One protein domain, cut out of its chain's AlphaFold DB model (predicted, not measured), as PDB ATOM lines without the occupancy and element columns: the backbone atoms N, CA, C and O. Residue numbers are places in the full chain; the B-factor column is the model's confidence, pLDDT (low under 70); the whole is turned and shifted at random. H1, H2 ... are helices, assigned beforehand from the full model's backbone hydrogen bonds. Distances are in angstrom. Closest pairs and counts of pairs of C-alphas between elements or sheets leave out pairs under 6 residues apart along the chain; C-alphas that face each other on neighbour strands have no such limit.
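Overview. This is residues 3 to 119 of the 134 residues of an uncharacterized protein of Pseudoalteromonas viridis (UniProt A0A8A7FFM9). Picture three long helices, H1, H3 and H4, with H4 side by side with both H1 and H3, while H1 and H3 stay apart from each other. Short H5 packs on the last residues of H3 at one end of this trio, small H6 packs on H3 at residues 29 to 33, and small H2 sits in the turn from H1 to H3. The printed part has 117 residues with six named helices, in the order H1 to H6, and no named strand; its class is all helix. It is compact, with a radius of gyration of the C-alphas of 13.2 A and spans of 38 by 33 by 24 A.

Along the chain. Find C-alpha 3 at (-6.180, -30.312, -25.891); from there H1, residues 3 to 16, runs 20.2 A to C-alpha 16. Next come H2, residues 21 to 24, 6.2 A long, and H3, residues 26 to 41, 20.2 A long. Go on to C-alpha 58 at (-15.113, -51.210, -7.384), where H4 begins; it is the longest helix and runs 26.8 A through residues 58 to 76. H5, residues 88 to 94, covers 10.0 A, and H6, residues 108 to 111, covers 5.3 A and ends at C-alpha 111, (-10.552, -31.561, -10.615).

Arrangement. Begin with the hub, H3, which touches H4, H5 and H6. Its residues 36 to 40 touch H4 at a shallow tilt of 22 degrees, the same way, closest at the C-alphas of Phe 40 and Leu 72, 6.8 A apart. Its residues 37 to 41 touch H5 at a steep tilt of 57 degrees, opposite ways; the closest C-alphas, of Val 41 and Arg 90, are 5.0 A apart. H6 touches H3, with the C-alphas of His 33 and Ile 111 closest at 4.8 A. Look next at H1 and H4, which touch at a shallow tilt of 6 degrees, opposite ways; the closest C-alphas, of Leu 9 and Phe 71, are 6.0 A apart. H1 and H5 only just touch, with 3 pairs of C-alphas within 8 A, the closest those of Ile 6 and Leu 94 at 6.5 A. In H1, H3, H4 and H5 every O i to N i+4 pair is within hydrogen-bond range; H2 and H6 are too short for such a pair.

Size, cuts and confidence. The two C-alphas farthest apart, of Ser 57 and Asp 83, are 38.7 A apart. The printed part has no cut. The links H3 to H4, H4 to H5 and H5 to H6 are long. No printed residue has a pLDDT under 70.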
ATOM      1  N   ARG A   3      -4.900 -30.922 -26.260       95.88
ATOM      2  CA  ARG A   3      -6.180 -30.312 -25.891       95.88
ATOM      3  C   ARG A   3      -7.384 -31.213 -26.187       95.88
ATOM      4  O   ARG A   3      -8.322 -31.260 -25.403       95.88
ATOM      5  N   GLU A   4      -7.343 -31.955 -27.292       95.56
ATOM      6  CA  GLU A   4      -8.387 -32.935 -27.625       95.56
ATOM      7  C   GLU A   4      -8.357 -34.110 -26.648       95.56
ATOM      8  O   GLU A   4      -9.408 -34.590 -26.261       95.56
ATOM      9  N   LYS A   5      -7.176 -34.529 -26.178       97.44
ATOM     10  CA  LYS A   5      -7.053 -35.610 -25.186       97.44
ATOM     11  C   LYS A   5      -7.562 -35.221 -23.810       97.44
ATOM     12  O   LYS A   5      -8.164 -36.050 -23.141       97.44
ATOM     13  N   ILE A   6      -7.385 -33.962 -23.425       97.81
ATOM     14  CA  ILE A   6      -7.990 -33.415 -22.206       97.81
ATOM     15  C   ILE A   6      -9.517 -33.379 -22.347       97.81
ATOM     16  O   ILE A   6     -10.228 -33.768 -21.426       97.81
ATOM     17  N   LYS A   7     -10.028 -32.978 -23.519       97.38
ATOM     18  CA  LYS A   7     -11.467 -33.012 -23.803       97.38
ATOM     19  C   LYS A   7     -12.031 -34.436 -23.748       97.38
ATOM     20  O   LYS A   7     -13.027 -34.640 -23.068       97.38
ATOM     21  N   ASP A   8     -11.366 -35.393 -24.403       97.62
ATOM     22  CA  ASP A   8     -11.741 -36.812 -24.406       97.62
ATOM     23  C   ASP A   8     -11.808 -37.357 -22.962       97.62
ATOM     24  O   ASP A   8     -12.770 -38.031 -22.606       97.62
ATOM     25  N   LEU A   9     -10.825 -37.017 -22.110       98.38
ATOM     26  CA  LEU A   9     -10.824 -37.387 -20.690       98.38
ATOM     27  C   LEU A   9     -12.055 -36.840 -19.960       98.38
ATOM     28  O   LEU A   9     -12.756 -37.597 -19.297       98.38
ATOM     29  N   PHE A  10     -12.318 -35.535 -20.056       98.06
ATOM     30  CA  PHE A  10     -13.462 -34.946 -19.362       98.06
ATOM     31  C   PHE A  10     -14.795 -35.462 -19.915       98.06
ATOM     32  O   PHE A  10     -15.753 -35.578 -19.159       98.06
ATOM     33  N   GLU A  11     -14.875 -35.804 -21.204       97.81
ATOM     34  CA  GLU A  11     -16.054 -36.462 -21.775       97.81
ATOM     35  C   GLU A  11     -16.253 -37.861 -21.182       97.81
ATOM     36  O   GLU A  11     -17.368 -38.192 -20.789       97.81
ATOM     37  N   GLU A  12     -15.190 -38.650 -21.023       97.81
ATOM     38  CA  GLU A  12     -15.262 -39.954 -20.350       97.81
ATOM     39  C   GLU A  12     -15.676 -39.823 -18.878       97.81
ATOM     40  O   GLU A  12     -16.605 -40.505 -18.451       97.81
ATOM     41  N   LEU A  13     -15.074 -38.898 -18.125       98.00
ATOM     42  CA  LEU A  13     -15.473 -38.614 -16.741       98.00
ATOM     43  C   LEU A  13     -16.932 -38.145 -16.654       98.00
ATOM     44  O   LEU A  13     -17.660 -38.556 -15.759       98.00
ATOM     45  N   SER A  14     -17.393 -37.337 -17.612       96.50
ATOM     46  CA  SER A  14     -18.784 -36.880 -17.644       96.50
ATOM     47  C   SER A  14     -19.786 -38.016 -17.853       96.50
ATOM     48  O   SER A  14     -20.882 -37.944 -17.313       96.50
ATOM     49  N   ILE A  15     -19.404 -39.058 -18.602       96.69
ATOM     50  CA  ILE A  15     -20.228 -40.253 -18.818       96.69
ATOM     51  C   ILE A  15     -20.240 -41.114 -17.553       96.69
ATOM     52  O   ILE A  15     -21.303 -41.577 -17.155       96.69
ATOM     53  N   ILE A  16     -19.086 -41.289 -16.898       97.06
ATOM     54  CA  ILE A  16     -18.986 -42.021 -15.624       97.06
ATOM     55  C   ILE A  16     -19.884 -41.363 -14.566       97.06
ATOM     56  O   ILE A  16     -20.612 -42.054 -13.857       97.06
ATOM     57  N   ALA A  17     -19.916 -40.029 -14.517       95.38
ATOM     58  CA  ALA A  17     -20.782 -39.278 -13.607       95.38
ATOM     59  C   ALA A  17     -22.290 -39.526 -13.815       95.38
ATOM     60  O   ALA A  17     -23.067 -39.264 -12.907       95.38
ATOM     61  N   GLU A  18     -22.733 -40.025 -14.978       94.81
ATOM     62  CA  GLU A  18     -24.156 -40.341 -15.207       94.81
ATOM     63  C   GLU A  18     -24.622 -41.583 -14.429       94.81
ATOM     64  O   GLU A  18     -25.822 -41.756 -14.203       94.81
ATOM     65  N   THR A  19     -23.691 -42.460 -14.041       95.62
ATOM     66  CA  THR A  19     -23.967 -43.693 -13.282       95.62
ATOM     67  C   THR A  19     -23.306 -43.719 -11.907       95.62
ATOM     68  O   THR A  19     -23.748 -44.484 -11.051       95.62
ATOM     69  N   HIS A  20     -22.301 -42.869 -11.690       95.31
ATOM     70  CA  HIS A  20     -21.518 -42.753 -10.465       95.31
ATOM     71  C   HIS A  20     -21.489 -41.298  -9.975       95.31
ATOM     72  O   HIS A  20     -20.510 -40.576 -10.185       95.31
ATOM     73  N   ASP A  21     -22.568 -40.857  -9.316       92.19
ATOM     74  CA  ASP A  21     -22.695 -39.498  -8.759       92.19
ATOM     75  C   ASP A  21     -21.531 -39.145  -7.805       92.19
ATOM     76  O   ASP A  21     -21.166 -37.974  -7.665       92.19
ATOM     77  N   GLU A  22     -20.920 -40.152  -7.164       93.56
ATOM     78  CA  GLU A  22     -19.766 -40.001  -6.272       93.56
ATOM     79  C   GLU A  22     -18.522 -39.424  -6.961       93.56
ATOM     80  O   GLU A  22     -17.632 -38.931  -6.276       93.56
ATOM     81  N   LEU A  23     -18.467 -39.395  -8.298       96.12
ATOM     82  CA  LEU A  23     -17.380 -38.743  -9.032       96.12
ATOM     83  C   LEU A  23     -17.218 -37.260  -8.644       96.12
ATOM     84  O   LEU A  23     -16.126 -36.698  -8.727       96.12
ATOM     85  N   HIS A  24     -18.308 -36.619  -8.218       94.12
ATOM     86  CA  HIS A  24     -18.308 -35.229  -7.775       94.12
ATOM     87  C   HIS A  24     -17.976 -35.050  -6.285       94.12
ATOM     88  O   HIS A  24     -17.913 -33.907  -5.811       94.12
ATOM     89  N   ASP A  25     -17.753 -36.143  -5.550       95.69
ATOM     90  CA  ASP A  25     -17.303 -36.091  -4.165       95.69
ATOM     91  C   ASP A  25     -15.936 -35.400  -4.062       95.69
ATOM     92  O   ASP A  25     -15.117 -35.414  -4.985       95.69
ATOM     93  N   THR A  26     -15.702 -34.736  -2.931       95.00
ATOM     94  CA  THR A  26     -14.471 -33.967  -2.726       95.00
ATOM     95  C   THR A  26     -13.251 -34.881  -2.739       95.00
ATOM     96  O   THR A  26     -12.276 -34.548  -3.409       95.00
ATOM     97  N   ASP A  27     -13.329 -36.050  -2.101       94.31
ATOM     98  CA  ASP A  27     -12.193 -36.970  -1.987       94.31
ATOM     99  C   ASP A  27     -11.817 -37.559  -3.361       94.31
ATOM    100  O   ASP A  27     -10.634 -37.694  -3.700       94.31
ATOM    101  N   VAL A  28     -12.821 -37.820  -4.209       96.75
ATOM    102  CA  VAL A  28     -12.610 -38.303  -5.582       96.75
ATOM    103  C   VAL A  28     -11.974 -37.228  -6.456       96.75
ATOM    104  O   VAL A  28     -10.974 -37.474  -7.138       96.75
ATOM    105  N   ARG A  29     -12.505 -36.004  -6.413       97.75
ATOM    106  CA  ARG A  29     -11.978 -34.873  -7.194       97.75
ATOM    107  C   ARG A  29     -10.557 -34.503  -6.777       97.75
ATOM    108  O   ARG A  29      -9.726 -34.185  -7.632       97.75
ATOM    109  N   GLU A  30     -10.251 -34.572  -5.482       97.31
ATOM    110  CA  GLU A  30      -8.892 -34.385  -4.969       97.31
ATOM    111  C   GLU A  30      -7.949 -35.480  -5.478       97.31
ATOM    112  O   GLU A  30      -6.858 -35.167  -5.961       97.31
ATOM    113  N   SER A  31      -8.387 -36.742  -5.473       97.94
ATOM    114  CA  SER A  31      -7.622 -37.869  -6.022       97.94
ATOM    115  C   SER A  31      -7.325 -37.691  -7.514       97.94
ATOM    116  O   SER A  31      -6.169 -37.791  -7.939       97.94
ATOM    117  N   LEU A  32      -8.334 -37.325  -8.310       98.44
ATOM    118  CA  LEU A  32      -8.180 -37.010  -9.734       98.44
ATOM    119  C   LEU A  32      -7.164 -35.884  -9.963       98.44
ATOM    120  O   LEU A  32      -6.253 -36.016 -10.788       98.44
ATOM    121  N   HIS A  33      -7.292 -34.784  -9.217       98.38
ATOM    122  CA  HIS A  33      -6.380 -33.652  -9.326       98.38
ATOM    123  C   HIS A  33      -4.946 -34.045  -8.946       98.38
ATOM    124  O   HIS A  33      -4.020 -33.731  -9.695       98.38
ATOM    125  N   MET A  34      -4.738 -34.777  -7.846       98.06
ATOM    126  CA  MET A  34      -3.407 -35.242  -7.434       98.06
ATOM    127  C   MET A  34      -2.736 -36.084  -8.521       98.06
ATOM    128  O   MET A  34      -1.585 -35.816  -8.883       98.06
ATOM    129  N   VAL A  35      -3.457 -37.056  -9.082       98.38
ATOM    130  CA  VAL A  35      -2.933 -37.972 -10.105       98.38
ATOM    131  C   VAL A  35      -2.574 -37.228 -11.390       98.38
ATOM    132  O   VAL A  35      -1.456 -37.364 -11.899       98.38
ATOM    133  N   LEU A  36      -3.480 -36.389 -11.900       98.50
ATOM    134  CA  LEU A  36      -3.228 -35.592 -13.104       98.50
ATOM    135  C   LEU A  36      -2.106 -34.572 -12.879       98.50
ATOM    136  O   LEU A  36      -1.267 -34.363 -13.759       98.50
ATOM    137  N   ASN A  37      -2.028 -33.974 -11.691       98.50
ATOM    138  CA  ASN A  37      -0.933 -33.084 -11.341       98.50
ATOM    139  C   ASN A  37       0.415 -33.833 -11.328       98.50
ATOM    140  O   ASN A  37       1.407 -33.375 -11.898       98.50
ATOM    141  N   TYR A  38       0.469 -35.018 -10.726       98.31
ATOM    142  CA  TYR A  38       1.703 -35.788 -10.624       98.31
ATOM    143  C   TYR A  38       2.212 -36.266 -11.994       98.31
ATOM    144  O   TYR A  38       3.345 -35.966 -12.379       98.31
ATOM    145  N   PHE A  39       1.377 -36.963 -12.765       97.94
ATOM    146  CA  PHE A  39       1.817 -37.575 -14.021       97.94
ATOM    147  C   PHE A  39       1.809 -36.596 -15.191       97.94
ATOM    148  O   PHE A  39       2.805 -36.476 -15.904       97.94
ATOM    149  N   PHE A  40       0.716 -35.861 -15.397       97.94
ATOM    150  CA  PHE A  40       0.594 -34.992 -16.564       97.94
ATOM    151  C   PHE A  40       1.290 -33.647 -16.347       97.94
ATOM    152  O   PHE A  40       2.173 -33.274 -17.129       97.94
ATOM    153  N   VAL A  41       0.929 -32.934 -15.275       98.31
ATOM    154  CA  VAL A  41       1.436 -31.578 -15.020       98.31
ATOM    155  C   VAL A  41       2.940 -31.602 -14.765       98.31
ATOM    156  O   VAL A  41       3.669 -30.847 -15.407       98.31
ATOM    157  N   TRP A  42       3.430 -32.501 -13.911       97.94
ATOM    158  CA  TRP A  42       4.864 -32.630 -13.630       97.94
ATOM    159  C   TRP A  42       5.624 -33.586 -14.549       97.94
ATOM    160  O   TRP A  42       6.854 -33.625 -14.481       97.94
ATOM    161  N   GLY A  43       4.937 -34.313 -15.433       96.06
ATOM    162  CA  GLY A  43       5.582 -35.218 -16.385       96.06
ATOM    163  C   GLY A  43       6.307 -36.384 -15.712       96.06
ATOM    164  O   GLY A  43       7.343 -36.816 -16.214       96.06
ATOM    165  N   LYS A  44       5.831 -36.838 -14.546       95.88
ATOM    166  CA  LYS A  44       6.433 -37.972 -13.842       95.88
ATOM    167  C   LYS A  44       6.185 -39.257 -14.621       95.88
ATOM    168  O   LYS A  44       5.091 -39.484 -15.123       95.88
ATOM    169  N   GLU A  45       7.206 -40.100 -14.702       90.62
ATOM    170  CA  GLU A  45       7.066 -41.439 -15.265       90.62
ATOM    171  C   GLU A  45       6.390 -42.368 -14.251       90.62
ATOM    172  O   GLU A  45       6.615 -42.264 -13.041       90.62
ATOM    173  N   ALA A  46       5.557 -43.278 -14.750       83.81
ATOM    174  CA  ALA A  46       4.847 -44.250 -13.937       83.81
ATOM    175  C   ALA A  46       5.571 -45.602 -13.961       83.81
ATOM    176  O   ALA A  46       5.668 -46.239 -15.007       83.81
ATOM    177  N   ASN A  47       6.025 -46.072 -12.796       84.75
ATOM    178  CA  ASN A  47       6.345 -47.495 -12.603       84.75
ATOM    179  C   ASN A  47       5.077 -48.320 -12.331       84.75
ATOM    180  O   ASN A  47       5.049 -49.527 -12.559       84.75
ATOM    181  N   GLN A  48       4.041 -47.648 -11.832       92.88
ATOM    182  CA  GLN A  48       2.717 -48.173 -11.548       92.88
ATOM    183  C   GLN A  48       1.710 -47.036 -11.743       92.88
ATOM    184  O   GLN A  48       2.031 -45.874 -11.481       92.88
ATOM    185  N   LEU A  49       0.513 -47.375 -12.217       94.19
ATOM    186  CA  LEU A  49      -0.592 -46.436 -12.372       94.19
ATOM    187  C   LEU A  49      -1.628 -46.637 -11.254       94.19
ATOM    188  O   LEU A  49      -1.796 -47.778 -10.811       94.19
ATOM    189  N   PRO A  50      -2.310 -45.568 -10.806       96.56
ATOM    190  CA  PRO A  50      -3.371 -45.673  -9.813       96.56
ATOM    191  C   PRO A  50      -4.526 -46.561 -10.284       96.56
ATOM    192  O   PRO A  50      -4.855 -46.603 -11.476       96.56
ATOM    193  N   ILE A  51      -5.141 -47.250  -9.328       97.31
ATOM    194  CA  ILE A  51      -6.285 -48.146  -9.528       97.31
ATOM    195  C   ILE A  51      -7.494 -47.784  -8.660       97.31
ATOM    196  O   ILE A  51      -8.574 -48.293  -8.938       97.31
ATOM    197  N   SER A  52      -7.322 -46.920  -7.654       97.06
ATOM    198  CA  SER A  52      -8.402 -46.397  -6.816       97.06
ATOM    199  C   SER A  52      -8.350 -44.873  -6.764       97.06
ATOM    200  O   SER A  52      -7.275 -44.274  -6.810       97.06
ATOM    201  N   TYR A  53      -9.526 -44.259  -6.718       97.25
ATOM    202  CA  TYR A  53      -9.763 -42.819  -6.701       97.25
ATOM    203  C   TYR A  53     -10.785 -42.438  -5.624       97.25
ATOM    204  O   TYR A  53     -11.310 -41.332  -5.657       97.25
ATOM    205  N   GLY A  54     -11.079 -43.333  -4.674       94.56
ATOM    206  CA  GLY A  54     -12.053 -43.082  -3.609       94.56
ATOM    207  C   GLY A  54     -13.513 -43.266  -4.032       94.56
ATOM    208  O   GLY A  54     -14.409 -42.784  -3.341       94.56
ATOM    209  N   MET A  55     -13.771 -43.958  -5.147       96.00
ATOM    210  CA  MET A  55     -15.135 -44.270  -5.577       96.00
ATOM    211  C   MET A  55     -15.817 -45.216  -4.578       96.00
ATOM    212  O   MET A  55     -15.183 -46.060  -3.944       96.00
ATOM    213  N   PHE A  56     -17.142 -45.123  -4.455       94.94
ATOM    214  CA  PHE A  56     -17.908 -45.945  -3.507       94.94
ATOM    215  C   PHE A  56     -18.101 -47.389  -3.983       94.94
ATOM    216  O   PHE A  56     -18.577 -48.239  -3.231       94.94
ATOM    217  N   SER A  57     -17.719 -47.680  -5.226       95.38
ATOM    218  CA  SER A  57     -17.815 -48.997  -5.836       95.38
ATOM    219  C   SER A  57     -16.536 -49.362  -6.583       95.38
ATOM    220  O   SER A  57     -15.871 -48.508  -7.172       95.38
ATOM    221  N   GLU A  58     -16.232 -50.663  -6.607       96.19
ATOM    222  CA  GLU A  58     -15.113 -51.210  -7.384       96.19
ATOM    223  C   GLU A  58     -15.269 -50.918  -8.878       96.19
ATOM    224  O   GLU A  58     -14.296 -50.631  -9.570       96.19
ATOM    225  N   GLU A  59     -16.505 -50.964  -9.373       96.75
ATOM    226  CA  GLU A  59     -16.830 -50.637 -10.759       96.75
ATOM    227  C   GLU A  59     -16.466 -49.186 -11.090       96.75
ATOM    228  O   GLU A  59     -15.735 -48.965 -12.057       96.75
ATOM    229  N   GLY A  60     -16.868 -48.227 -10.249       97.06
ATOM    230  CA  GLY A  60     -16.535 -46.815 -10.430       97.06
ATOM    231  C   GLY A  60     -15.025 -46.567 -10.437       97.06
ATOM    232  O   GLY A  60     -14.515 -45.895 -11.333       97.06
ATOM    233  N   ASP A  61     -14.284 -47.165  -9.497       97.69
ATOM    234  CA  ASP A  61     -12.819 -47.044  -9.449       97.69
ATOM    235  C   ASP A  61     -12.164 -47.611 -10.715       97.69
ATOM    236  O   ASP A  61     -11.286 -46.982 -11.311       97.69
ATOM    237  N   ILE A  62     -12.630 -48.771 -11.187       97.75
ATOM    238  CA  ILE A  62     -12.145 -49.387 -12.425       97.75
ATOM    239  C   ILE A  62     -12.402 -48.480 -13.635       97.75
ATOM    240  O   ILE A  62     -11.543 -48.385 -14.517       97.75
ATOM    241  N   GLU A  63     -13.577 -47.857 -13.732       98.38
ATOM    242  CA  GLU A  63     -13.918 -46.972 -14.846       98.38
ATOM    243  C   GLU A  63     -13.079 -45.694 -14.842       98.38
ATOM    244  O   GLU A  63     -12.473 -45.359 -15.867       98.38
ATOM    245  N   VAL A  64     -12.950 -45.040 -13.685       98.31
ATOM    246  CA  VAL A  64     -12.112 -43.844 -13.525       98.31
ATOM    247  C   VAL A  64     -10.647 -44.165 -13.814       98.31
ATOM    248  O   VAL A  64     -10.006 -43.474 -14.611       98.31
ATOM    249  N   ALA A  65     -10.117 -45.252 -13.247       98.31
ATOM    250  CA  ALA A  65      -8.743 -45.677 -13.489       98.31
ATOM    251  C   ALA A  65      -8.481 -45.938 -14.978       98.31
ATOM    252  O   ALA A  65      -7.450 -45.522 -15.508       98.31
ATOM    253  N   LYS A  66      -9.418 -46.578 -15.689       98.44
ATOM    254  CA  LYS A  66      -9.306 -46.783 -17.142       98.44
ATOM    255  C   LYS A  66      -9.261 -45.460 -17.904       98.44
ATOM    256  O   LYS A  66      -8.404 -45.326 -18.778       98.44
ATOM    257  N   ALA A  67     -10.142 -44.511 -17.588       98.50
ATOM    258  CA  ALA A  67     -10.194 -43.209 -18.257       98.50
ATOM    259  C   ALA A  67      -8.889 -42.420 -18.053       98.50
ATOM    260  O   ALA A  67      -8.278 -41.945 -19.017       98.50
ATOM    261  N   ILE A  68      -8.396 -42.356 -16.812       98.44
ATOM    262  CA  ILE A  68      -7.155 -41.649 -16.480       98.44
ATOM    263  C   ILE A  68      -5.945 -42.313 -17.134       98.44
ATOM    264  O   ILE A  68      -5.156 -41.634 -17.793       98.44
ATOM    265  N   ASN A  69      -5.812 -43.635 -17.034       97.38
ATOM    266  CA  ASN A  69      -4.670 -44.349 -17.604       97.38
ATOM    267  C   ASN A  69      -4.640 -44.220 -19.133       97.38
ATOM    268  O   ASN A  69      -3.599 -43.918 -19.715       97.38
ATOM    269  N   LYS A  70      -5.806 -44.323 -19.781       97.69
ATOM    270  CA  LYS A  70      -5.951 -44.069 -21.217       97.69
ATOM    271  C   LYS A  70      -5.551 -42.639 -21.586       97.69
ATOM    272  O   LYS A  70      -4.909 -42.433 -22.619       97.69
ATOM    273  N   PHE A  71      -5.936 -41.641 -20.791       98.00
ATOM    274  CA  PHE A  71      -5.517 -40.261 -21.018       98.00
ATOM    275  C   PHE A  71      -3.997 -40.110 -20.917       98.00
ATOM    276  O   PHE A  71      -3.398 -39.532 -21.823       98.00
ATOM    277  N   LEU A  72      -3.372 -40.649 -19.866       96.81
ATOM    278  CA  LEU A  72      -1.927 -40.553 -19.649       96.81
ATOM    279  C   LEU A  72      -1.137 -41.198 -20.796       96.81
ATOM    280  O   LEU A  72      -0.212 -40.575 -21.323       96.81
ATOM    281  N   ASP A  73      -1.563 -42.377 -21.256       95.25
ATOM    282  CA  ASP A  73      -0.971 -43.053 -22.415       95.25
ATOM    283  C   ASP A  73      -1.096 -42.205 -23.690       95.25
ATOM    284  O   ASP A  73      -0.125 -41.992 -24.420       95.25
ATOM    285  N   ASN A  74      -2.285 -41.657 -23.954       95.19
ATOM    286  CA  ASN A  74      -2.507 -40.808 -25.122       95.19
ATOM    287  C   ASN A  74      -1.692 -39.509 -25.050       95.19
ATOM    288  O   ASN A  74      -1.108 -39.089 -26.054       95.19
ATOM    289  N   ALA A  75      -1.627 -38.878 -23.878       95.12
ATOM    290  CA  ALA A  75      -0.874 -37.652 -23.648       95.12
ATOM    291  C   ALA A  75       0.634 -37.864 -23.855       95.12
ATOM    292  O   ALA A  75       1.283 -37.012 -24.457       95.12
ATOM    293  N   ALA A  76       1.177 -39.019 -23.456       92.31
ATOM    294  CA  ALA A  76       2.585 -39.368 -23.670       92.31
ATOM    295  C   ALA A  76       2.975 -39.457 -25.159       92.31
ATOM    296  O   ALA A  76       4.139 -39.268 -25.511       92.31
ATOM    297  N   THR A  77       2.007 -39.702 -26.049       92.50
ATOM    298  CA  THR A  77       2.227 -39.744 -27.508       92.50
ATOM    299  C   THR A  77       1.991 -38.402 -28.212       92.50
ATOM    300  O   THR A  77       2.248 -38.280 -29.413       92.50
ATOM    301  N   CYS A  78       1.511 -37.380 -27.495       94.25
ATOM    302  CA  CYS A  78       1.202 -36.070 -28.065       94.25
ATOM    303  C   CYS A  78       2.481 -35.247 -28.269       94.25
ATOM    304  O   CYS A  78       3.058 -34.717 -27.323       94.25
ATOM    305  N   THR A  79       2.919 -35.101 -29.522       92.81
ATOM    306  CA  THR A  79       4.154 -34.367 -29.849       92.81
ATOM    307  C   THR A  79       4.085 -32.881 -29.508       92.81
ATOM    308  O   THR A  79       5.107 -32.277 -29.209       92.81
ATOM    309  N   ASP A  80       2.888 -32.290 -29.530       93.00
ATOM    310  CA  ASP A  80       2.645 -30.901 -29.134       93.00
ATOM    311  C   ASP A  80       2.858 -30.656 -27.634       93.00
ATOM    312  O   ASP A  80       3.037 -29.514 -27.225       93.00
ATOM    313  N   LEU A  81       2.913 -31.709 -26.812       93.81
ATOM    314  CA  LEU A  81       3.249 -31.608 -25.393       93.81
ATOM    315  C   LEU A  81       4.757 -31.406 -25.148       93.81
ATOM    316  O   LEU A  81       5.137 -30.929 -24.076       93.81
ATOM    317  N   PHE A  82       5.622 -31.746 -26.116       89.50
ATOM    318  CA  PHE A  82       7.079 -31.593 -25.980       89.50
ATOM    319  C   PHE A  82       7.524 -30.129 -25.930       89.50
ATOM    320  O   PHE A  82       8.517 -29.818 -25.274       89.50
ATOM    321  N   ASP A  83       6.765 -29.236 -26.564       93.06
ATOM    322  CA  ASP A  83       7.038 -27.796 -26.573       93.06
ATOM    323  C   ASP A  83       6.416 -27.065 -25.367       93.06
ATOM    324  O   ASP A  83       6.593 -25.856 -25.203       93.06
ATOM    325  N   ILE A  84       5.692 -27.785 -24.503       95.94
ATOM    326  CA  ILE A  84       4.966 -27.220 -23.363       95.94
ATOM    327  C   ILE A  84       5.691 -27.578 -22.068       95.94
ATOM    328  O   ILE A  84       5.807 -28.747 -21.685       95.94
ATOM    329  N   ALA A  85       6.145 -26.541 -21.363       97.44
ATOM    330  CA  ALA A  85       6.820 -26.686 -20.082       97.44
ATOM    331  C   ALA A  85       5.932 -27.403 -19.050       97.44
ATOM    332  O   ALA A  85       4.736 -27.140 -18.945       97.44
ATOM    333  N   ILE A  86       6.536 -28.290 -18.258       97.44
ATOM    334  CA  ILE A  86       5.884 -28.907 -17.095       97.44
ATOM    335  C   ILE A  86       5.476 -27.854 -16.048       97.44
ATOM    336  O   ILE A  86       5.929 -26.707 -16.074       97.44
ATOM    337  N   GLY A  87       4.636 -28.248 -15.094       97.94
ATOM    338  CA  GLY A  87       4.121 -27.369 -14.051       97.94
ATOM    339  C   GLY A  87       3.012 -26.464 -14.584       97.94
ATOM    340  O   GLY A  87       2.087 -26.911 -15.260       97.94
ATOM    341  N   LYS A  88       3.104 -25.165 -14.298       98.06
ATOM    342  CA  LYS A  88       2.014 -24.202 -14.517       98.06
ATOM    343  C   LYS A  88       1.442 -24.188 -15.941       98.06
ATOM    344  O   LYS A  88       0.235 -24.032 -16.096       98.06
ATOM    345  N   GLU A  89       2.263 -24.363 -16.977       98.00
ATOM    346  CA  GLU A  89       1.766 -24.352 -18.362       98.00
ATOM    347  C   GLU A  89       0.915 -25.586 -18.689       98.00
ATOM    348  O   GLU A  89      -0.119 -25.454 -19.338       98.00
ATOM    349  N   ARG A  90       1.267 -26.768 -18.169       98.38
ATOM    350  CA  ARG A  90       0.416 -27.961 -18.299       98.38
ATOM    351  C   ARG A  90      -0.825 -27.899 -17.412       98.38
ATOM    352  O   ARG A  90      -1.888 -28.316 -17.860       98.38
ATOM    353  N   LEU A  91      -0.733 -27.322 -16.210       98.62
ATOM    354  CA  LEU A  91      -1.916 -27.088 -15.370       98.62
ATOM    355  C   LEU A  91      -2.943 -26.198 -16.086       98.62
ATOM    356  O   LEU A  91      -4.127 -26.515 -16.101       98.62
ATOM    357  N   LYS A  92      -2.495 -25.125 -16.751       98.12
ATOM    358  CA  LYS A  92      -3.379 -24.260 -17.549       98.12
ATOM    359  C   LYS A  92      -4.103 -25.007 -18.668       98.12
ATOM    360  O   LYS A  92      -5.222 -24.631 -18.987       98.12
ATOM    361  N   LEU A  93      -3.484 -26.029 -19.269       97.56
ATOM    362  CA  LEU A  93      -4.155 -26.854 -20.279       97.56
ATOM    363  C   LEU A  93      -5.280 -27.691 -19.669       97.56
ATOM    364  O   LEU A  93      -6.346 -27.780 -20.269       97.56
ATOM    365  N   LEU A  94      -5.044 -28.297 -18.497       97.38
ATOM    366  CA  LEU A  94      -6.087 -29.031 -17.769       97.38
ATOM    367  C   LEU A  94      -7.228 -28.101 -17.343       97.38
ATOM    368  O   LEU A  94      -8.385 -28.498 -17.400       97.38
ATOM    369  N   GLN A  95      -6.898 -26.865 -16.960       98.00
ATOM    370  CA  GLN A  95      -7.841 -25.848 -16.489       98.00
ATOM    371  C   GLN A  95      -8.298 -24.871 -17.591       98.00
ATOM    372  O   GLN A  95      -8.652 -23.721 -17.312       98.00
ATOM    373  N   ASP A  96      -8.264 -25.288 -18.861       97.06
ATOM    374  CA  ASP A  96      -8.736 -24.470 -19.981       97.06
ATOM    375  C   ASP A  96     -10.273 -24.468 -20.022       97.06
ATOM    376  O   ASP A  96     -10.901 -25.393 -20.533       97.06
ATOM    377  N   SER A  97     -10.887 -23.382 -19.544       94.94
ATOM    378  CA  SER A  97     -12.348 -23.202 -19.513       94.94
ATOM    379  C   SER A  97     -13.014 -23.180 -20.895       94.94
ATOM    380  O   SER A  97     -14.240 -23.169 -20.997       94.94
ATOM    381  N   SER A  98     -12.235 -23.108 -21.979       95.12
ATOM    382  CA  SER A  98     -12.766 -23.228 -23.339       95.12
ATOM    383  C   SER A  98     -12.892 -24.681 -23.809       95.12
ATOM    384  O   SER A  98     -13.438 -24.925 -24.886       95.12
ATOM    385  N   ILE A  99     -12.414 -25.651 -23.024       94.19
ATOM    386  CA  ILE A  99     -12.750 -27.068 -23.177       94.19
ATOM    387  C   ILE A  99     -14.090 -27.301 -22.475       94.19
ATOM    388  O   ILE A  99     -14.193 -27.184 -21.258       94.19
ATOM    389  N   GLN A 100     -15.119 -27.617 -23.256       86.25
ATOM    390  CA  GLN A 100     -16.454 -27.939 -22.752       86.25
ATOM    391  C   GLN A 100     -16.833 -29.341 -23.203       86.25
ATOM    392  O   GLN A 100     -16.619 -29.701 -24.368       86.25
ATOM    393  N   VAL A 101     -17.398 -30.114 -22.282       90.25
ATOM    394  CA  VAL A 101     -17.936 -31.444 -22.572       90.25
ATOM    395  C   VAL A 101     -19.417 -31.349 -22.948       90.25
ATOM    396  O   VAL A 101     -20.058 -30.317 -22.738       90.25
ATOM    397  N   ALA A 102     -19.972 -32.404 -23.547       87.12
ATOM    398  CA  ALA A 102     -21.305 -32.372 -24.160       87.12
ATOM    399  C   ALA A 102     -22.443 -31.961 -23.202       87.12
ATOM    400  O   ALA A 102     -23.403 -31.321 -23.637       87.12
ATOM    401  N   ASN A 103     -22.331 -32.292 -21.914       86.94
ATOM    402  CA  ASN A 103     -23.319 -31.948 -20.888       86.94
ATOM    403  C   ASN A 103     -23.100 -30.555 -20.254       86.94
ATOM    404  O   ASN A 103     -23.848 -30.162 -19.362       86.94
ATOM    405  N   GLY A 104     -22.114 -29.786 -20.730       88.88
ATOM    406  CA  GLY A 104     -21.826 -28.426 -20.271       88.88
ATOM    407  C   GLY A 104     -20.927 -28.330 -19.036       88.88
ATOM    408  O   GLY A 104     -20.599 -27.208 -18.647       88.88
ATOM    409  N   LEU A 105     -20.504 -29.459 -18.452       91.31
ATOM    410  CA  LEU A 105     -19.518 -29.467 -17.369       91.31
ATOM    411  C   LEU A 105     -18.154 -28.949 -17.856       91.31
ATOM    412  O   LEU A 105     -17.826 -28.961 -19.050       91.31
ATOM    413  N   GLN A 106     -17.362 -28.475 -16.900       94.25
ATOM    414  CA  GLN A 106     -16.012 -27.960 -17.105       94.25
ATOM    415  C   GLN A 106     -15.036 -28.668 -16.165       94.25
ATOM    416  O   GLN A 106     -15.436 -29.453 -15.309       94.25
ATOM    417  N   TYR A 107     -13.741 -28.416 -16.353       96.56
ATOM    418  CA  TYR A 107     -12.680 -29.069 -15.585       96.56
ATOM    419  C   TYR A 107     -12.864 -28.924 -14.066       96.56
ATOM    420  O   TYR A 107     -12.536 -29.845 -13.323       96.56
ATOM    421  N   ASP A 108     -13.392 -27.796 -13.590       96.19
ATOM    422  CA  ASP A 108     -13.521 -27.497 -12.167       96.19
ATOM    423  C   ASP A 108     -14.517 -28.423 -11.469       96.19
ATOM    424  O   ASP A 108     -14.300 -28.785 -10.313       96.19
ATOM    425  N   GLU A 109     -15.518 -28.918 -12.189       94.94
ATOM    426  CA  GLU A 109     -16.466 -29.929 -11.708       94.94
ATOM    427  C   GLU A 109     -15.811 -31.311 -11.492       94.94
ATOM    428  O   GLU A 109     -16.334 -32.116 -10.721       94.94
ATOM    429  N   PHE A 110     -14.646 -31.573 -12.105       96.75
ATOM    430  CA  PHE A 110     -13.915 -32.848 -12.010       96.75
ATOM    431  C   PHE A 110     -12.643 -32.776 -11.158       96.75
ATOM    432  O   PHE A 110     -12.337 -33.709 -10.428       96.75
ATOM    433  N   ILE A 111     -11.875 -31.688 -11.257       97.25
ATOM    434  CA  ILE A 111     -10.552 -31.561 -10.615       97.25
ATOM    435  C   ILE A 111     -10.412 -30.293  -9.765       97.25
ATOM    436  O   ILE A 111      -9.357 -30.035  -9.190       97.25
ATOM    437  N   GLY A 112     -11.470 -29.482  -9.680       95.88
ATOM    438  CA  GLY A 112     -11.415 -28.173  -9.039       95.88
ATOM    439  C   GLY A 112     -10.564 -27.165  -9.817       95.88
ATOM    440  O   GLY A 112     -10.248 -27.345 -10.993       95.88
ATOM    441  N   HIS A 113     -10.210 -26.068  -9.150       96.94
ATOM    442  CA  HIS A 113      -9.345 -25.031  -9.702       96.94
ATOM    443  C   HIS A 113      -8.180 -24.757  -8.756       96.94
ATOM    444  O   HIS A 113      -8.380 -24.598  -7.551       96.94
ATOM    445  N   ALA A 114      -6.977 -24.637  -9.309       97.19
ATOM    446  CA  ALA A 114      -5.781 -24.234  -8.589       97.19
ATOM    447  C   ALA A 114      -5.018 -23.131  -9.336       97.19
ATOM    448  O   ALA A 114      -4.798 -23.204 -10.546       97.19
ATOM    449  N   ASP A 115      -4.567 -22.117  -8.595       97.38
ATOM    450  CA  ASP A 115      -3.734 -21.033  -9.136       97.38
ATOM    451  C   ASP A 115      -2.306 -21.504  -9.471       97.38
ATOM    452  O   ASP A 115      -1.642 -20.968 -10.369       97.38
ATOM    453  N   GLU A 116      -1.830 -22.506  -8.727       98.12
ATOM    454  CA  GLU A 116      -0.502 -23.101  -8.835       98.12
ATOM    455  C   GLU A 116      -0.597 -24.632  -8.777       98.12
ATOM    456  O   GLU A 116      -1.455 -25.162  -8.066       98.12
ATOM    457  N   PRO A 117       0.286 -25.357  -9.488       98.12
ATOM    458  CA  PRO A 117       0.308 -26.814  -9.433       98.12
ATOM    459  C   PRO A 117       0.637 -27.295  -8.022       98.12
ATOM    460  O   PRO A 117       1.496 -26.720  -7.343       98.12
ATOM    461  N   LEU A 118      -0.003 -28.389  -7.599       97.44
ATOM    462  CA  LEU A 118       0.355 -29.039  -6.340       97.44
ATOM    463  C   LEU A 118       1.837 -29.445  -6.401       97.44
ATOM    464  O   LEU A 118       2.313 -29.837  -7.475       97.44
ATOM    465  N   PRO A 119       2.592 -29.377  -5.291       96.56
ATOM    466  CA  PRO A 119       3.969 -29.853  -5.266       96.56
ATOM    467  C   PRO A 119       4.071 -31.295  -5.799       96.56
ATOM    468  O   PRO A 119       3.159 -32.087  -5.559       96.56
TER     469      PRO A 119